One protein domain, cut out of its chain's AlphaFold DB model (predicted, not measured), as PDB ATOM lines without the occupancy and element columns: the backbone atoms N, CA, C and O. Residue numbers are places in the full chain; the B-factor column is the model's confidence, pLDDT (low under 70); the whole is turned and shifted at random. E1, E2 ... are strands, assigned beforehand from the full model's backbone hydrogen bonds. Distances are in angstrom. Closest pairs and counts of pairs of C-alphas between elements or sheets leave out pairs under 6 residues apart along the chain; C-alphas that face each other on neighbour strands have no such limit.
ATOM      1  N   GLY A  70     -42.983  21.046  43.633       93.00
ATOM      2  CA  GLY A  70     -41.782  20.926  44.440       93.00
ATOM      3  C   GLY A  70     -40.573  21.506  43.721       93.00
ATOM      4  O   GLY A  70     -40.624  21.810  42.530       93.00
ATOM      5  N   GLU A  71     -39.479  21.663  44.459       92.75
ATOM      6  CA  GLU A  71     -38.216  22.155  43.918       92.75
ATOM      7  C   GLU A  71     -37.296  20.974  43.598       92.75
ATOM      8  O   GLU A  71     -37.047  20.117  44.451       92.75
ATOM      9  N   VAL A  72     -36.811  20.921  42.358       94.25
ATOM     10  CA  VAL A  72     -35.782  19.966  41.933       94.25
ATOM     11  C   VAL A  72     -34.429  20.477  42.410       94.25
ATOM     12  O   VAL A  72     -34.074  21.620  42.141       94.25
ATOM     13  N   GLU A  73     -33.680  19.622  43.097       91.12
ATOM     14  CA  GLU A  73     -32.322  19.912  43.547       91.12
ATOM     15  C   GLU A  73     -31.299  19.589  42.455       91.12
ATOM     16  O   GLU A  73     -30.436  20.408  42.154       91.12
ATOM     17  N   MET A  74     -31.420  18.419  41.817       92.19
ATOM     18  CA  MET A  74     -30.498  17.984  40.765       92.19
ATOM     19  C   MET A  74     -31.098  16.908  39.852       92.19
ATOM     20  O   MET A  74     -32.058  16.217  40.204       92.19
ATOM     21  N   LEU A  75     -30.496  16.724  38.673       93.56
ATOM     22  CA  LEU A  75     -30.764  15.562  37.824       93.56
ATOM     23  C   LEU A  75     -30.211  14.293  38.485       93.56
ATOM     24  O   LEU A  75     -29.056  14.257  38.914       93.56
ATOM     25  N   TRP A  76     -31.007  13.224  38.512       93.19
ATOM     26  CA  TRP A  76     -30.527  11.925  38.970       93.19
ATOM     27  C   TRP A  76     -29.770  11.234  37.834       93.19
ATOM     28  O   TRP A  76     -30.368  10.736  36.877       93.19
ATOM     29  N   VAL A  77     -28.437  11.229  37.932       89.88
ATOM     30  CA  VAL A  77     -27.548  10.628  36.931       89.88
ATOM     31  C   VAL A  77     -26.907   9.366  37.485       89.88
ATOM     32  O   VAL A  77     -26.074   9.424  38.390       89.88
ATOM     33  N   LYS A  78     -27.237   8.220  36.892       84.19
ATOM     34  CA  LYS A  78     -26.564   6.959  37.187       84.19
ATOM     35  C   LYS A  78     -25.302   6.846  36.338       84.19
ATOM     36  O   LYS A  78     -25.324   7.057  35.124       84.19
ATOM     37  N   LYS A  79     -24.190   6.521  36.995       78.56
ATOM     38  CA  LYS A  79     -22.946   6.107  36.342       78.56
ATOM     39  C   LYS A  79     -22.917   4.586  36.397       78.56
ATOM     40  O   LYS A  79     -22.818   4.026  37.485       78.56
ATOM     41  N   ASN A  80     -23.025   3.923  35.254       67.44
ATOM     42  CA  ASN A  80     -22.745   2.493  35.212       67.44
ATOM     43  C   ASN A  80     -21.226   2.339  35.310       67.44
ATOM     44  O   ASN A  80     -20.509   2.919  34.508       67.44
ATOM     45  N   SER A  81     -20.715   1.632  36.312       64.62
ATOM     46  CA  SER A  81     -19.296   1.277  36.380       64.62
ATOM     47  C   SER A  81     -19.192  -0.235  36.392       64.62
ATOM     48  O   SER A  81     -19.634  -0.873  37.348       64.62
ATOM     49  N   GLU A  82     -18.626  -0.796  35.333       58.81
ATOM     50  CA  GLU A  82     -18.270  -2.209  35.289       58.81
ATOM     51  C   GLU A  82     -16.818  -2.339  35.743       58.81
ATOM     52  O   GLU A  82     -15.938  -1.611  35.283       58.81
ATOM     53  N   THR A  83     -16.578  -3.230  36.704       56.78
ATOM     54  CA  THR A  83     -15.217  -3.608  37.091       56.78
ATOM     55  C   THR A  83     -14.918  -4.911  36.372       56.78
ATOM     56  O   THR A  83     -15.526  -5.932  36.694       56.78
ATOM     57  N   ASP A  84     -14.033  -4.876  35.382       56.28
ATOM     58  CA  ASP A  84     -13.446  -6.086  34.816       56.28
ATOM     59  C   ASP A  84     -12.025  -6.278  35.368       56.28
ATOM     60  O   ASP A  84     -11.486  -5.422  36.074       56.28
ATOM     61  N   GLY A  85     -11.426  -7.445  35.113       57.22
ATOM     62  CA  GLY A  85     -10.091  -7.804  35.612       57.22
ATOM     63  C   GLY A  85      -8.948  -6.891  35.139       57.22
ATOM     64  O   GLY A  85      -7.806  -7.126  35.525       57.22
ATOM     65  N   GLU A  86      -9.243  -5.863  34.333       62.88
ATOM     66  CA  GLU A  86      -8.304  -4.869  33.805       62.88
ATOM     67  C   GLU A  86      -8.525  -3.454  34.387       62.88
ATOM     68  O   GLU A  86      -7.722  -2.556  34.131       62.88
ATOM     69  N   GLY A  87      -9.564  -3.239  35.211       59.97
ATOM     70  CA  GLY A  87      -9.817  -1.978  35.918       59.97
ATOM     71  C   GLY A  87     -11.296  -1.570  35.976       59.97
ATOM     72  O   GLY A  87     -12.201  -2.322  35.627       59.97
ATOM     73  N   VAL A  88     -11.561  -0.345  36.447       64.50
ATOM     74  CA  VAL A  88     -12.914   0.238  36.451       64.50
ATOM     75  C   VAL A  88     -13.179   0.897  35.099       64.50
ATOM     76  O   VAL A  88     -12.642   1.971  34.814       64.50
ATOM     77  N   LYS A  89     -14.046   0.302  34.276       61.25
ATOM     78  CA  LYS A  89     -14.601   0.974  33.097       61.25
ATOM     79  C   LYS A  89     -15.728   1.897  33.544       61.25
ATOM     80  O   LYS A  89     -16.765   1.461  34.045       61.25
ATOM     81  N   VAL A  90     -15.522   3.201  33.364       63.16
ATOM     82  CA  VAL A  90     -16.582   4.201  33.540       63.16
ATOM     83  C   VAL A  90     -17.533   4.068  32.351       63.16
ATOM     84  O   VAL A  90     -17.212   4.498  31.247       63.16
ATOM     85  N   GLY A  91     -18.675   3.430  32.574       67.25
ATOM     86  CA  GLY A  91     -19.748   3.287  31.598       67.25
ATOM     87  C   GLY A  91     -20.517   4.587  31.363       67.25
ATOM     88  O   GLY A  91     -20.227   5.643  31.937       67.25
ATOM     89  N   GLU A  92     -21.509   4.506  30.477       77.38
ATOM     90  CA  GLU A  92     -22.296   5.661  30.050       77.38
ATOM     91  C   GLU A  92     -23.065   6.302  31.214       77.38
ATOM     92  O   GLU A  92     -23.588   5.630  32.110       77.38
ATOM     93  N   LYS A  93     -23.132   7.639  31.197       84.06
ATOM     94  CA  LYS A  93     -23.979   8.409  32.110       84.06
ATOM     95  C   LYS A  93     -25.400   8.419  31.566       84.06
ATOM     96  O   LYS A  93     -25.615   8.874  30.446       84.06
ATOM     97  N   LYS A  94     -26.363   8.007  32.386       89.06
ATOM     98  CA  LYS A  94     -27.788   8.063  32.047       89.06
ATOM     99  C   LYS A  94     -28.542   8.900  33.073       89.06
ATOM    100  O   LYS A  94     -28.374   8.702  34.274       89.06
ATOM    101  N   VAL A  95     -29.372   9.829  32.597       93.12
ATOM    102  CA  VAL A  95     -30.369  10.504  33.438       93.12
ATOM    103  C   VAL A  95     -31.515   9.522  33.664       93.12
ATOM    104  O   VAL A  95     -32.132   9.076  32.702       93.12
ATOM    105  N   GLU A  96     -31.782   9.177  34.920       94.38
ATOM    106  CA  GLU A  96     -32.889   8.287  35.304       94.38
ATOM    107  C   GLU A  96     -34.063   9.053  35.925       94.38
ATOM    108  O   GLU A  96     -35.095   8.455  36.217       94.38
ATOM    109  N   GLY A  97     -33.927  10.370  36.116       95.62
ATOM    110  CA  GLY A  97     -34.963  11.194  36.725       95.62
ATOM    111  C   GLY A  97     -34.421  12.445  37.411       95.62
ATOM    112  O   GLY A  97     -33.455  13.052  36.940       95.62
ATOM    113  N   VAL A  98     -35.031  12.817  38.537       96.38
ATOM    114  CA  VAL A  98     -34.653  13.981  39.355       96.38
ATOM    115  C   VAL A  98     -34.616  13.647  40.845       96.38
ATOM    116  O   VAL A  98     -35.360  12.788  41.321       96.38
ATOM    117  N   VAL A  99     -33.765  14.366  41.577       95.31
ATOM    118  CA  VAL A  99     -33.771  14.429  43.041       95.31
ATOM    119  C   VAL A  99     -34.406  15.754  43.447       95.31
ATOM    120  O   VAL A  99     -34.012  16.819  42.971       95.31
ATOM    121  N   MET A 100     -35.425  15.685  44.292       94.88
ATOM    122  CA  MET A 100     -36.144  16.831  44.838       94.88
ATOM    123  C   MET A 100     -35.430  17.340  46.098       94.88
ATOM    124  O   MET A 100     -34.858  16.543  46.835       94.88
ATOM    125  N   LYS A 101     -35.567  18.629  46.428       92.31
ATOM    126  CA  LYS A 101     -34.963  19.236  47.635       92.31
ATOM    127  C   LYS A 101     -35.378  18.604  48.967       92.31
ATOM    128  O   LYS A 101     -34.738  18.814  49.990       92.31
ATOM    129  N   ASN A 102     -36.496  17.880  48.987       93.81
ATOM    130  CA  ASN A 102     -36.960  17.142  50.163       93.81
ATOM    131  C   ASN A 102     -36.361  15.723  50.257       93.81
ATOM    132  O   ASN A 102     -36.790  14.945  51.105       93.81
ATOM    133  N   GLY A 103     -35.415  15.375  49.379       92.75
ATOM    134  CA  GLY A 103     -34.770  14.065  49.298       92.75
ATOM    135  C   GLY A 103     -35.525  13.026  48.463       92.75
ATOM    136  O   GLY A 103     -34.985  11.948  48.214       92.75
ATOM    137  N   ASN A 104     -36.748  13.314  47.999       94.62
ATOM    138  CA  ASN A 104     -37.492  12.374  47.161       94.62
ATOM    139  C   ASN A 104     -36.834  12.222  45.786       94.62
ATOM    140  O   ASN A 104     -36.386  13.194  45.182       94.62
ATOM    141  N   MET A 105     -36.863  11.005  45.252       95.62
ATOM    142  CA  MET A 105     -36.377  10.703  43.908       95.62
ATOM    143  C   MET A 105     -37.557  10.354  43.007       95.62
ATOM    144  O   MET A 105     -38.397   9.530  43.369       95.62
ATOM    145  N   LEU A 106     -37.621  10.976  41.832       96.12
ATOM    146  CA  LEU A 106     -38.627  10.686  40.813       96.12
ATOM    147  C   LEU A 106     -37.925  10.105  39.594       96.12
ATOM    148  O   LEU A 106     -37.089  10.788  39.007       96.12
ATOM    149  N   SER A 107     -38.258   8.868  39.221       96.62
ATOM    150  CA  SER A 107     -37.713   8.213  38.031       96.62
ATOM    151  C   SER A 107     -38.572   8.442  36.791       96.62
ATOM    152  O   SER A 107     -39.793   8.588  36.881       96.62
ATOM    153  N   ALA A 108     -37.934   8.437  35.623       96.44
ATOM    154  CA  ALA A 108     -38.606   8.466  34.331       96.44
ATOM    155  C   ALA A 108     -37.750   7.797  33.245       96.44
ATOM    156  O   ALA A 108     -36.521   7.857  33.285       96.44
ATOM    157  N   ASP A 109     -38.403   7.217  32.234       96.06
ATOM    158  CA  ASP A 109     -37.715   6.712  31.039       96.06
ATOM    159  C   ASP A 109     -37.126   7.852  30.192       96.06
ATOM    160  O   ASP A 109     -36.082   7.692  29.560       96.06
ATOM    161  N   ILE A 110     -37.799   9.011  30.192       96.38
ATOM    162  CA  ILE A 110     -37.383  10.239  29.511       96.38
ATOM    163  C   ILE A 110     -37.593  11.423  30.456       96.38
ATOM    164  O   ILE A 110     -38.702  11.653  30.937       96.38
ATOM    165  N   THR A 111     -36.541  12.218  30.647       96.44
ATOM    166  CA  THR A 111     -36.584  13.473  31.411       96.44
ATOM    167  C   THR A 111     -36.428  14.658  30.463       96.44
ATOM    168  O   THR A 111     -35.413  14.779  29.779       96.44
ATOM    169  N   VAL A 112     -37.416  15.556  30.440       97.12
ATOM    170  CA  VAL A 112     -37.359  16.815  29.680       97.12
ATOM    171  C   VAL A 112     -37.081  17.967  30.641       97.12
ATOM    172  O   VAL A 112     -37.918  18.299  31.478       97.12
ATOM    173  N   LEU A 113     -35.913  18.599  30.514       95.38
ATOM    174  CA  LEU A 113     -35.556  19.778  31.303       95.38
ATOM    175  C   LEU A 113     -36.098  21.049  30.633       95.38
ATOM    176  O   LEU A 113     -35.456  21.621  29.759       95.38
TER     177      LEU A 113
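What this domain is: This is residues 70 to 113 of the 248 residues of the protein "DAO domain-containing protein" of Orbilia oligospora (UniProt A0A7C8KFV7). A long, strongly twisted hairpin of two strands, E1 and E2, makes the length of this rod, with its tip at residues 85 and 86; at the other end E2 bends, and the short strand E3 pairs beside it to make a small three-stranded head. The printed part has 44 residues, with no named helix and three named strands in the order E1, E2, E3, which is also their order across the one antiparallel sheet. The class is all strand. The whole is only just loose, close to extended, with a radius of gyration of the C-alphas of 13.4 A, and the C-alphas span 44 by 20 by 12 A.

Where its parts are: Start at Gly 70 and go on to C-alpha 72 at (-35.782, 19.966, 41.933), where E1 begins; it holds residues 72 to 84 and measures 35.0 A from first to last C-alpha. Find its end at C-alpha 84, (-13.446, -6.086, 34.816). After residues 85 and 86 comes E2, residues 87 to 100, 33.6 A long and with 14 residues the longest strand. E3, residues 105 to 107, is 6.5 A long and ends at C-alpha 107, (-37.713, 8.213, 38.031); residues 108 to 113 follow it.

How they stand to each other: Look first along E1 and E2, an antiparallel hairpin joined by a tight link of 2 residues, with 159 degrees between their directions. Their C-alphas face each other from 72 and 100, 4.3 A apart, to 84 and 87, 5.6 A apart. Within hydrogen-bond range you will find N 76 and O 97 at 2.9 A, and near the tip N 89 and O 82 at 2.9 A. E2 bends by 73 degrees at residue 97. Beside this bend look for E3, the antiparallel neighbour of E2 and its partner in a second hairpin, joined by a tight link of 4 residues. C-alphas 97 and 107 face each other at 4.3 A, and N 98 and O 106, like N 106 and O 98, stand 2.9 A apart, within hydrogen-bond range. E1, E2 and E3 form a meander, each strand the antiparallel neighbour of the one before, in which E1 and E3 are edge strands and E2 is the inner strand. The closest C-alphas of E1 and E3, those of Trp 76 and Met 105, are 7.8 A apart.

The domain as a whole: The two C-alphas farthest apart are those of Gly 70 and Gly 85, at 43.7 A, while those of Gly 70 and Leu 113, the first and last printed, are 14.6 A apart. The printed part has no cut, and both links are tight. Read the B-factor column for the model's confidence: the mean pLDDT of the printed part is 84.2, and residues 80 to 91 are under 70.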